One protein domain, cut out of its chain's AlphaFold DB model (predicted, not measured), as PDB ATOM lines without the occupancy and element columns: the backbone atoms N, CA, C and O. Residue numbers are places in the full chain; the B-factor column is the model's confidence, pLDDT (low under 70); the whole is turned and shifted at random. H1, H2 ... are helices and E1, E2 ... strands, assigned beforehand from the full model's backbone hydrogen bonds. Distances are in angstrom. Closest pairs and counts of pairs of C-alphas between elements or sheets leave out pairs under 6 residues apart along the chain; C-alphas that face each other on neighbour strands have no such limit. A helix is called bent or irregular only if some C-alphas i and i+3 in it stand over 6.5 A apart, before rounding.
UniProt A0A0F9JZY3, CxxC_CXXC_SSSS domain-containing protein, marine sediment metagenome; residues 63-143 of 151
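Overview. This is residues 63 to 143 of the 151 residues of the protein "CxxC_CXXC_SSSS domain-containing protein" of marine sediment metagenome (UniProt A0A0F9JZY3). One long, bent helix, H2, runs nearly the whole length of a rod; near its first end the small H1 and the short strand E1 pack on one arm, H2a, and at the far end H3 folds back beside the other arm, H2b, as a helical hairpin. Between these two ends, residues 104 to 114 of H2 stand free. The printed part has 81 residues, with three named helices and one named strand in the order H1, E1, H2, H3, and is mostly helix. It is extended, with a radius of gyration of the C-alphas of 21.9 A and spans of 66 by 21 by 15 A.

Arrangement. Start at residues 63 to 64, which pair antiparallel with residues 74 to 75 of E1, residues 74 to 76; E1 pairs with no named strand. H1, residues 66 to 69, touches residues 95 to 99 of H2a, residues 84 to 105, with Thr 69 and Ile 95 the closest C-alphas at 5.2 A. The closest C-alphas of E1 and H2a, Ile 76 and Ala 91, are 7.2 A apart. By its hydrogen bonds H2, residues 84 to 125, was assigned as one helix, but it is bent: C-alphas 105 and 108 are 6.6 A apart, and H2a and H2b, residues 108 to 125, stand at 37 degrees, only just a steep tilt. Residues 119 to 124 of H2b touch H3, residues 131 to 142, opposite ways at a steep tilt of 41 degrees; Ala 123 and Arg 131 have the closest C-alphas, 4.8 A. H2a and H3 are apart. In H2a, H2b and H3 every O i to N i+4 pair is within hydrogen-bond range; H1 is too short for one.

Along the chain. Find C-alpha 66 at (-52.860, -6.991, -26.753), where H1 begins. From C-alpha 84 at (-71.837, -9.851, -19.554) H2a runs 31.2 A; H2b runs 26.2 A. H3, 16.6 A long, ends at C-alpha 142 at (-29.179, -24.672, -46.223).

Size, cuts and confidence. The C-alphas farthest apart, Ala 81 and Pro 127, are 66.4 A apart. The printed part has no cut and no long link. Look for pLDDT under 70 at residues 79 to 82 and 105 to 111.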
ATOM      1  N   VAL A  63     -63.120  -4.859 -24.277       77.19
ATOM      2  CA  VAL A  63     -61.845  -4.682 -24.972       77.19
ATOM      3  C   VAL A  63     -60.881  -5.685 -24.369       77.19
ATOM      4  O   VAL A  63     -60.512  -5.570 -23.203       77.19
ATOM      5  N   VAL A  64     -60.459  -6.653 -25.171       78.31
ATOM      6  CA  VAL A  64     -59.359  -7.538 -24.807       78.31
ATOM      7  C   VAL A  64     -58.070  -6.898 -25.299       78.31
ATOM      8  O   VAL A  64     -57.898  -6.611 -26.490       78.31
ATOM      9  N   SER A  65     -57.159  -6.635 -24.372       74.19
ATOM     10  CA  SER A  65     -55.919  -5.936 -24.690       74.19
ATOM     11  C   SER A  65     -54.911  -6.859 -25.383       74.19
ATOM     12  O   SER A  65     -54.907  -8.075 -25.199       74.19
ATOM     13  N   HIS A  66     -53.977  -6.265 -26.132       76.50
ATOM     14  CA  HIS A  66     -52.860  -6.991 -26.753       76.50
ATOM     15  C   HIS A  66     -51.998  -7.763 -25.736       76.50
ATOM     16  O   HIS A  66     -51.345  -8.743 -26.092       76.50
ATOM     17  N   LYS A  67     -51.990  -7.335 -24.463       76.44
ATOM     18  CA  LYS A  67     -51.276  -8.022 -23.379       76.44
ATOM     19  C   LYS A  67     -51.921  -9.364 -23.031       76.44
ATOM     20  O   LYS A  67     -51.211 -10.308 -22.706       76.44
ATOM     21  N   GLU A  68     -53.243  -9.461 -23.133       74.62
ATOM     22  CA  GLU A  68     -54.008 -10.668 -22.798       74.62
ATOM     23  C   GLU A  68     -54.025 -11.675 -23.957       74.62
ATOM     24  O   GLU A  68     -53.900 -12.886 -23.740       74.62
ATOM     25  N   THR A  69     -54.117 -11.184 -25.198       71.06
ATOM     26  CA  THR A  69     -54.064 -12.010 -26.416       71.06
ATOM     27  C   THR A  69     -52.642 -12.393 -26.825       71.06
ATOM     28  O   THR A  69     -52.452 -13.394 -27.514       71.06
ATOM     29  N   GLY A  70     -51.630 -11.614 -26.425       71.69
ATOM     30  CA  GLY A  70     -50.255 -11.748 -26.919       71.69
ATOM     31  C   GLY A  70     -50.088 -11.333 -28.387       71.69
ATOM     32  O   GLY A  70     -49.060 -11.639 -28.997       71.69
ATOM     33  N   GLY A  71     -51.105 -10.676 -28.954       76.38
ATOM     34  CA  GLY A  71     -51.234 -10.334 -30.367       76.38
ATOM     35  C   GLY A  71     -51.966  -9.008 -30.551       76.38
ATOM     36  O   GLY A  71     -51.589  -8.000 -29.959       76.38
ATOM     37  N   MET A  72     -52.997  -8.980 -31.393       75.56
ATOM     38  CA  MET A  72     -53.790  -7.764 -31.602       75.56
ATOM     39  C   MET A  72     -54.822  -7.571 -30.483       75.56
ATOM     40  O   MET A  72     -55.288  -8.538 -29.878       75.56
ATOM     41  N   SER A  73     -55.181  -6.315 -30.203       74.88
ATOM     42  CA  SER A  73     -56.324  -6.002 -29.341       74.88
ATOM     43  C   SER A  73     -57.623  -6.354 -30.056       74.88
ATOM     44  O   SER A  73     -57.786  -6.022 -31.232       74.88
ATOM     45  N   ILE A  74     -58.545  -6.992 -29.343       78.56
ATOM     46  CA  ILE A  74     -59.829  -7.434 -29.887       78.56
ATOM     47  C   ILE A  74     -60.925  -6.629 -29.210       78.56
ATOM     48  O   ILE A  74     -60.996  -6.567 -27.983       78.56
ATOM     49  N   TYR A  75     -61.770  -6.004 -30.022       79.31
ATOM     50  CA  TYR A  75     -62.952  -5.313 -29.541       79.31
ATOM     51  C   TYR A  75     -64.183  -6.161 -29.820       79.31
ATOM     52  O   TYR A  75     -64.412  -6.550 -30.966       79.31
ATOM     53  N   ILE A  76     -64.957  -6.440 -28.774       79.75
ATOM     54  CA  ILE A  76     -66.196  -7.209 -28.864       79.75
ATOM     55  C   ILE A  76     -67.354  -6.242 -28.623       79.75
ATOM     56  O   ILE A  76     -67.644  -5.904 -27.469       79.75
ATOM     57  N   PRO A  77     -67.996  -5.743 -29.694       73.62
ATOM     58  CA  PRO A  77     -69.206  -4.954 -29.555       73.62
ATOM     59  C   PRO A  77     -70.374  -5.886 -29.216       73.62
ATOM     60  O   PRO A  77     -70.706  -6.777 -29.989       73.62
ATOM     61  N   SER A  78     -71.003  -5.675 -28.062       71.12
ATOM     62  CA  SER A  78     -72.177  -6.449 -27.629       71.12
ATOM     63  C   SER A  78     -73.500  -5.984 -28.232       71.12
ATOM     64  O   SER A  78     -74.494  -6.681 -28.131       71.12
ATOM     65  N   ASP A  79     -73.542  -4.794 -28.814       69.12
ATOM     66  CA  ASP A  79     -74.724  -4.134 -29.378       69.12
ATOM     67  C   ASP A  79     -75.995  -4.112 -28.515       69.12
ATOM     68  O   ASP A  79     -77.081  -3.865 -29.022       69.12
ATOM     69  N   GLY A  80     -75.849  -4.298 -27.195       63.91
ATOM     70  CA  GLY A  80     -76.986  -4.489 -26.285       63.91
ATOM     71  C   GLY A  80     -77.725  -5.809 -26.504       63.91
ATOM     72  O   GLY A  80     -78.800  -6.011 -25.964       63.91
ATOM     73  N   ALA A  81     -77.151  -6.704 -27.304       68.50
ATOM     74  CA  ALA A  81     -77.705  -8.003 -27.639       68.50
ATOM     75  C   ALA A  81     -77.152  -9.137 -26.765       68.50
ATOM     76  O   ALA A  81     -77.708 -10.227 -26.803       68.50
ATOM     77  N   LEU A  82     -76.060  -8.894 -26.030       67.69
ATOM     78  CA  LEU A  82     -75.367  -9.899 -25.223       67.69
ATOM     79  C   LEU A  82     -75.261  -9.473 -23.757       67.69
ATOM     80  O   LEU A  82     -74.924  -8.319 -23.464       67.69
ATOM     81  N   GLU A  83     -75.473 -10.427 -22.853       76.75
ATOM     82  CA  GLU A  83     -75.197 -10.283 -21.422       76.75
ATOM     83  C   GLU A  83     -73.687 -10.344 -21.131       76.75
ATOM     84  O   GLU A  83     -72.903 -10.878 -21.915       76.75
ATOM     85  N   GLN A  84     -73.253  -9.844 -19.965       72.50
ATOM     86  CA  GLN A  84     -71.837  -9.851 -19.554       72.50
ATOM     87  C   GLN A  84     -71.203 -11.248 -19.657       72.50
ATOM     88  O   GLN A  84     -70.112 -11.393 -20.204       72.50
ATOM     89  N   ASN A  85     -71.917 -12.279 -19.197       78.69
ATOM     90  CA  ASN A  85     -71.445 -13.665 -19.229       78.69
ATOM     91  C   ASN A  85     -71.234 -14.170 -20.666       78.69
ATOM     92  O   ASN A  85     -70.298 -14.920 -20.940       78.69
ATOM     93  N   GLU A  86     -72.085 -13.741 -21.598       78.19
ATOM     94  CA  GLU A  86     -71.987 -14.108 -23.011       78.19
ATOM     95  C   GLU A  86     -70.837 -13.360 -23.692       78.19
ATOM     96  O   GLU A  86     -70.090 -13.938 -24.480       78.19
ATOM     97  N   VAL A  87     -70.645 -12.084 -23.350       80.81
ATOM     98  CA  VAL A  87     -69.510 -11.278 -23.820       80.81
ATOM     99  C   VAL A  87     -68.190 -11.868 -23.335       80.81
ATOM    100  O   VAL A  87     -67.232 -11.936 -24.106       80.81
ATOM    101  N   ASP A  88     -68.139 -12.329 -22.087       82.50
ATOM    102  CA  ASP A  88     -66.960 -12.970 -21.512       82.50
ATOM    103  C   ASP A  88     -66.660 -14.310 -22.193       82.50
ATOM    104  O   ASP A  88     -65.514 -14.548 -22.578       82.50
ATOM    105  N   TYR A  89     -67.681 -15.120 -22.475       88.00
ATOM    106  CA  TYR A  89     -67.528 -16.354 -23.251       88.00
ATOM    107  C   TYR A  89     -66.986 -16.095 -24.669       88.00
ATOM    108  O   TYR A  89     -66.059 -16.765 -25.138       88.00
ATOM    109  N   VAL A  90     -67.511 -15.075 -25.357       85.88
ATOM    110  CA  VAL A  90     -67.012 -14.667 -26.682       85.88
ATOM    111  C   VAL A  90     -65.571 -14.151 -26.592       85.88
ATOM    112  O   VAL A  90     -64.760 -14.424 -27.483       85.88
ATOM    113  N   ALA A  91     -65.224 -13.437 -25.518       85.12
ATOM    114  CA  ALA A  91     -63.873 -12.945 -25.278       85.12
ATOM    115  C   ALA A  91     -62.865 -14.076 -25.081       85.12
ATOM    116  O   ALA A  91     -61.791 -14.036 -25.683       85.12
ATOM    117  N   GLU A  92     -63.216 -15.103 -24.312       89.25
ATOM    118  CA  GLU A  92     -62.373 -16.283 -24.111       89.25
ATOM    119  C   GLU A  92     -62.091 -17.002 -25.433       89.25
ATOM    120  O   GLU A  92     -60.926 -17.201 -25.793       89.25
ATOM    121  N   GLY A  93     -63.129 -17.272 -26.233       89.56
ATOM    122  CA  GLY A  93     -62.958 -17.893 -27.550       89.56
ATOM    123  C   GLY A  93     -62.107 -17.047 -28.511       89.56
ATOM    124  O   GLY A  93     -61.289 -17.573 -29.276       89.56
ATOM    125  N   ALA A  94     -62.244 -15.720 -28.459       86.44
ATOM    126  CA  ALA A  94     -61.427 -14.806 -29.253       86.44
ATOM    127  C   ALA A  94     -59.951 -14.807 -28.813       86.44
ATOM    128  O   ALA A  94     -59.056 -14.809 -29.665       86.44
ATOM    129  N   ILE A  95     -59.689 -14.860 -27.501       88.06
ATOM    130  CA  ILE A  95     -58.339 -14.960 -26.929       88.06
ATOM    131  C   ILE A  95     -57.665 -16.256 -27.366       88.06
ATOM    132  O   ILE A  95     -56.523 -16.222 -27.826       88.06
ATOM    133  N   GLU A  96     -58.349 -17.393 -27.258       87.56
ATOM    134  CA  GLU A  96     -57.794 -18.691 -27.648       87.56
ATOM    135  C   GLU A  96     -57.432 -18.737 -29.133       87.56
ATOM    136  O   GLU A  96     -56.329 -19.152 -29.506       87.56
ATOM    137  N   LYS A  97     -58.325 -18.233 -29.993       87.88
ATOM    138  CA  LYS A  97     -58.094 -18.170 -31.439       87.88
ATOM    139  C   LYS A  97     -56.885 -17.303 -31.784       87.88
ATOM    140  O   LYS A  97     -56.064 -17.685 -32.625       87.88
ATOM    141  N   GLU A  98     -56.753 -16.153 -31.130       84.69
ATOM    142  CA  GLU A  98     -55.647 -15.228 -31.365       84.69
ATOM    143  C   GLU A  98     -54.321 -15.772 -30.821       84.69
ATOM    144  O   GLU A  98     -53.310 -15.736 -31.525       84.69
ATOM    145  N   ARG A  99     -54.324 -16.394 -29.637       84.88
ATOM    146  CA  ARG A  99     -53.152 -17.104 -29.100       84.88
ATOM    147  C   ARG A  99     -52.704 -18.228 -30.027       84.88
ATOM    148  O   ARG A  99     -51.510 -18.356 -30.295       84.88
ATOM    149  N   GLY A 100     -53.644 -18.986 -30.593       84.69
ATOM    150  CA  GLY A 100     -53.353 -20.000 -31.608       84.69
ATOM    151  C   GLY A 100     -52.709 -19.412 -32.870       84.69
ATOM    152  O   GLY A 100     -51.751 -19.977 -33.401       84.69
ATOM    153  N   ARG A 101     -53.179 -18.248 -33.339       82.94
ATOM    154  CA  ARG A 101     -52.579 -17.522 -34.475       82.94
ATOM    155  C   ARG A 101     -51.158 -17.055 -34.164       82.94
ATOM    156  O   ARG A 101     -50.260 -17.253 -34.982       82.94
ATOM    157  N   VAL A 102     -50.946 -16.465 -32.988       79.75
ATOM    158  CA  VAL A 102     -49.632 -15.989 -32.534       79.75
ATOM    159  C   VAL A 102     -48.657 -17.155 -32.379       79.75
ATOM    160  O   VAL A 102     -47.524 -17.054 -32.842       79.75
ATOM    161  N   ALA A 103     -49.089 -18.279 -31.804       78.88
ATOM    162  CA  ALA A 103     -48.268 -19.482 -31.685       78.88
ATOM    163  C   ALA A 103     -47.843 -20.017 -33.064       78.88
ATOM    164  O   ALA A 103     -46.658 -20.260 -33.295       78.88
ATOM    165  N   LYS A 104     -48.780 -20.096 -34.020       78.31
ATOM    166  CA  LYS A 104     -48.483 -20.488 -35.408       78.31
ATOM    167  C   LYS A 104     -47.534 -19.516 -36.115       78.31
ATOM    168  O   LYS A 104     -46.713 -19.955 -36.910       78.31
ATOM    169  N   GLN A 105     -47.622 -18.212 -35.840       68.25
ATOM    170  CA  GLN A 105     -46.697 -17.224 -36.409       68.25
ATOM    171  C   GLN A 105     -45.315 -17.234 -35.750       68.25
ATOM    172  O   GLN A 105     -44.332 -16.953 -36.434       68.25
ATOM    173  N   LYS A 106     -45.224 -17.528 -34.448       63.25
ATOM    174  CA  LYS A 106     -43.946 -17.602 -33.725       63.25
ATOM    175  C   LYS A 106     -43.135 -18.846 -34.102       63.25
ATOM    176  O   LYS A 106     -41.925 -18.720 -34.234       63.25
ATOM    177  N   GLY A 107     -43.792 -19.983 -34.352       59.38
ATOM    178  CA  GLY A 107     -43.145 -21.276 -34.628       59.38
ATOM    179  C   GLY A 107     -42.090 -21.285 -35.751       59.38
ATOM    180  O   GLY A 107     -40.992 -21.756 -35.505       59.38
ATOM    181  N   PRO A 108     -42.356 -20.754 -36.963       56.88
ATOM    182  CA  PRO A 108     -41.359 -20.724 -38.043       56.88
ATOM    183  C   PRO A 108     -40.551 -19.415 -38.111       56.88
ATOM    184  O   PRO A 108     -39.547 -19.343 -38.820       56.88
ATOM    185  N   ARG A 109     -40.975 -18.351 -37.407       55.78
ATOM    186  CA  ARG A 109     -40.265 -17.059 -37.406       55.78
ATOM    187  C   ARG A 109     -39.080 -17.033 -36.451       55.78
ATOM    188  O   ARG A 109     -38.115 -16.355 -36.784       55.78
ATOM    189  N   SER A 110     -39.117 -17.745 -35.319       60.94
ATOM    190  CA  SER A 110     -37.947 -17.852 -34.429       60.94
ATOM    191  C   SER A 110     -36.766 -18.485 -35.148       60.94
ATOM    192  O   SER A 110     -35.661 -17.964 -35.074       60.94
ATOM    193  N   ASP A 111     -37.021 -19.546 -35.907       67.44
ATOM    194  CA  ASP A 111     -35.976 -20.306 -36.588       67.44
ATOM    195  C   ASP A 111     -35.421 -19.514 -37.769       67.44
ATOM    196  O   ASP A 111     -34.210 -19.426 -37.949       67.44
ATOM    197  N   ALA A 112     -36.292 -18.848 -38.532       70.81
ATOM    198  CA  ALA A 112     -35.860 -17.928 -39.578       70.81
ATOM    199  C   ALA A 112     -35.057 -16.747 -39.005       70.81
ATOM    200  O   ALA A 112     -34.064 -16.331 -39.594       70.81
ATOM    201  N   GLN A 113     -35.456 -16.208 -37.850       74.31
ATOM    202  CA  GLN A 113     -34.764 -15.096 -37.204       74.31
ATOM    203  C   GLN A 113     -33.419 -15.523 -36.600       74.31
ATOM    204  O   GLN A 113     -32.454 -14.771 -36.725       74.31
ATOM    205  N   ALA A 114     -33.330 -16.727 -36.030       78.06
ATOM    206  CA  ALA A 114     -32.076 -17.335 -35.589       78.06
ATOM    207  C   ALA A 114     -31.124 -17.542 -36.776       78.06
ATOM    208  O   ALA A 114     -29.998 -17.059 -36.744       78.06
ATOM    209  N   ARG A 115     -31.612 -18.097 -37.892       80.69
ATOM    210  CA  ARG A 115     -30.809 -18.254 -39.117       80.69
ATOM    211  C   ARG A 115     -30.336 -16.920 -39.690       80.69
ATOM    212  O   ARG A 115     -29.198 -16.805 -40.131       80.69
ATOM    213  N   ILE A 116     -31.175 -15.881 -39.663       84.00
ATOM    214  CA  ILE A 116     -30.766 -14.526 -40.067       84.00
ATOM    215  C   ILE A 116     -29.637 -14.005 -39.165       84.00
ATOM    216  O   ILE A 116     -28.707 -13.372 -39.669       84.00
ATOM    217  N   GLN A 117     -29.689 -14.270 -37.856       85.56
ATOM    218  CA  GLN A 117     -28.609 -13.917 -36.930       85.56
ATOM    219  C   GLN A 117     -27.328 -14.712 -37.222       85.56
ATOM    220  O   GLN A 117     -26.253 -14.113 -37.250       85.56
ATOM    221  N   ASP A 118     -27.439 -16.002 -37.541       88.50
ATOM    222  CA  ASP A 118     -26.303 -16.848 -37.922       88.50
ATOM    223  C   ASP A 118     -25.635 -16.346 -39.211       88.50
ATOM    224  O   ASP A 118     -24.414 -16.176 -39.267       88.50
ATOM    225  N   TYR A 119     -26.425 -15.998 -40.235       89.00
ATOM    226  CA  TYR A 119     -25.905 -15.399 -41.467       89.00
ATOM    227  C   TYR A 119     -25.267 -14.031 -41.226       89.00
ATOM    228  O   TYR A 119     -24.260 -13.702 -41.856       89.00
ATOM    229  N   ALA A 120     -25.811 -13.226 -40.310       88.25
ATOM    230  CA  ALA A 120     -25.217 -11.949 -39.936       88.25
ATOM    231  C   ALA A 120     -23.870 -12.136 -39.215       88.25
ATOM    232  O   ALA A 120     -22.913 -11.422 -39.521       88.25
ATOM    233  N   ALA A 121     -23.760 -13.118 -38.315       90.69
ATOM    234  CA  ALA A 121     -22.511 -13.460 -37.637       90.69
ATOM    235  C   ALA A 121     -21.448 -13.969 -38.628       90.69
ATOM    236  O   ALA A 121     -20.306 -13.499 -38.605       90.69
ATOM    237  N   LEU A 122     -21.838 -14.841 -39.563       90.62
ATOM    238  CA  LEU A 122     -20.980 -15.319 -40.652       90.62
ATOM    239  C   LEU A 122     -20.526 -14.172 -41.571       90.62
ATOM    240  O   LEU A 122     -19.382 -14.119 -42.009       90.62
ATOM    241  N   ALA A 123     -21.396 -13.203 -41.847       89.44
ATOM    242  CA  ALA A 123     -21.029 -12.031 -42.632       89.44
ATOM    243  C   ALA A 123     -20.013 -11.136 -41.907       89.44
ATOM    244  O   ALA A 123     -19.151 -10.533 -42.548       89.44
ATOM    245  N   LEU A 124     -20.110 -11.021 -40.580       90.62
ATOM    246  CA  LEU A 124     -19.197 -10.212 -39.772       90.62
ATOM    247  C   LEU A 124     -17.802 -10.835 -39.658       90.62
ATOM    248  O   LEU A 124     -16.831 -10.080 -39.619       90.62
ATOM    249  N   SER A 125     -17.695 -12.169 -39.669       91.94
ATOM    250  CA  SER A 125     -16.403 -12.869 -39.640       91.94
ATOM    251  C   SER A 125     -15.620 -12.772 -40.957       91.94
ATOM    252  O   SER A 125     -14.417 -13.016 -40.972       91.94
ATOM    253  N   GLN A 126     -16.273 -12.363 -42.051       92.81
ATOM    254  CA  GLN A 126     -15.668 -12.263 -43.380       92.81
ATOM    255  C   GLN A 126     -15.223 -10.826 -43.737       92.81
ATOM    256  O   GLN A 126     -15.873  -9.833 -43.358       92.81
ATOM    257  N   PRO A 127     -14.141 -10.674 -44.528       92.31
ATOM    258  CA  PRO A 127     -13.630  -9.372 -44.945       92.31
ATOM    259  C   PRO A 127     -14.621  -8.621 -45.850       92.31
ATOM    260  O   PRO A 127     -15.451  -9.206 -46.560       92.31
ATOM    261  N   ARG A 128     -14.537  -7.281 -45.836       81.25
ATOM    262  CA  ARG A 128     -15.359  -6.413 -46.699       81.25
ATOM    263  C   ARG A 128     -15.134  -6.798 -48.170       81.25
ATOM    264  O   ARG A 128     -14.003  -6.833 -48.632       81.25
ATOM    265  N   GLY A 129     -16.221  -7.110 -48.880       87.19
ATOM    266  CA  GLY A 129     -16.210  -7.587 -50.273       87.19
ATOM    267  C   GLY A 129     -16.565  -9.069 -50.443       87.19
ATOM    268  O   GLY A 129     -17.161  -9.425 -51.454       87.19
ATOM    269  N   GLN A 130     -16.307  -9.923 -49.444       87.88
ATOM    270  CA  GLN A 130     -16.613 -11.364 -49.524       87.88
ATOM    271  C   GLN A 130     -17.902 -11.772 -48.797       87.88
ATOM    272  O   GLN A 130     -18.454 -12.837 -49.059       87.88
ATOM    273  N   ARG A 131     -18.441 -10.890 -47.949       89.25
ATOM    274  CA  ARG A 131     -19.649 -11.139 -47.140       89.25
ATOM    275  C   ARG A 131     -20.844 -11.621 -47.961       89.25
ATOM    276  O   ARG A 131     -21.480 -12.604 -47.612       89.25
ATOM    277  N   ALA A 132     -21.122 -10.956 -49.082       85.75
ATOM    278  CA  ALA A 132     -22.250 -11.307 -49.942       85.75
ATOM    279  C   ALA A 132     -22.075 -12.674 -50.627       85.75
ATOM    280  O   ALA A 132     -23.068 -13.335 -50.914       85.75
ATOM    281  N   LYS A 133     -20.831 -13.094 -50.891       90.19
ATOM    282  CA  LYS A 133     -20.528 -14.411 -51.461       90.19
ATOM    283  C   LYS A 133     -20.720 -15.506 -50.408       90.19
ATOM    284  O   LYS A 133     -21.459 -16.446 -50.665       90.19
ATOM    285  N   ALA A 134     -20.169 -15.305 -49.211       87.50
ATOM    286  CA  ALA A 134     -20.292 -16.239 -48.094       87.50
ATOM    287  C   ALA A 134     -21.756 -16.466 -47.665       87.50
ATOM    288  O   ALA A 134     -22.163 -17.601 -47.451       87.50
ATOM    289  N   ILE A 135     -22.579 -15.408 -47.614       87.69
ATOM    290  CA  ILE A 135     -24.018 -15.552 -47.324       87.69
ATOM    291  C   ILE A 135     -24.720 -16.351 -48.431       87.69
ATOM    292  O   ILE A 135     -25.544 -17.208 -48.134       87.69
ATOM    293  N   LYS A 136     -24.413 -16.094 -49.710       87.44
ATOM    294  CA  LYS A 136     -25.032 -16.822 -50.833       87.44
ATOM    295  C   LYS A 136     -24.686 -18.309 -50.822       87.44
ATOM    296  O   LYS A 136     -25.563 -19.115 -51.107       87.44
ATOM    297  N   GLU A 137     -23.444 -18.658 -50.493       89.38
ATOM    298  CA  GLU A 137     -23.004 -20.050 -50.347       89.38
ATOM    299  C   GLU A 137     -23.715 -20.725 -49.167       89.38
ATOM    300  O   GLU A 137     -24.356 -21.754 -49.356       89.38
ATOM    301  N   ALA A 138     -23.739 -20.086 -47.994       86.50
ATOM    302  CA  ALA A 138     -24.405 -20.628 -46.806       86.50
ATOM    303  C   ALA A 138     -25.932 -20.800 -46.978       86.50
ATOM    304  O   ALA A 138     -26.536 -21.702 -46.400       86.50
ATOM    305  N   VAL A 139     -26.574 -19.947 -47.781       87.62
ATOM    306  CA  VAL A 139     -28.003 -20.059 -48.132       87.62
ATOM    307  C   VAL A 139     -28.246 -21.165 -49.162       87.62
ATOM    308  O   VAL A 139     -29.263 -21.854 -49.102       87.62
ATOM    309  N   ALA A 140     -27.321 -21.357 -50.107       85.56
ATOM    310  CA  ALA A 140     -27.396 -22.453 -51.069       85.56
ATOM    311  C   ALA A 140     -27.224 -23.821 -50.388       85.56
ATOM    312  O   ALA A 140     -27.918 -24.766 -50.757       85.56
ATOM    313  N   GLU A 141     -26.358 -23.912 -49.373       85.69
ATOM    314  CA  GLU A 141     -26.151 -25.123 -48.569       85.69
ATOM    315  C   GLU A 141     -27.346 -25.453 -47.664       85.69
ATOM    316  O   GLU A 141     -27.705 -26.621 -47.530       85.69
ATOM    317  N   SER A 142     -27.999 -24.446 -47.071       82.00
ATOM    318  CA  SER A 142     -29.179 -24.672 -46.223       82.00
ATOM    319  C   SER A 142     -30.470 -24.921 -47.013       82.00
ATOM    320  O   SER A 142     -31.444 -25.427 -46.452       82.00
ATOM    321  N   GLY A 143     -30.497 -24.568 -48.305       79.50
ATOM    322  CA  GLY A 143     -31.686 -24.660 -49.157       79.50
ATOM    323  C   GLY A 143     -32.749 -23.593 -48.863       79.50
ATOM    324  O   GLY A 143     -33.898 -23.732 -49.292       79.50
TER     325      GLY A 143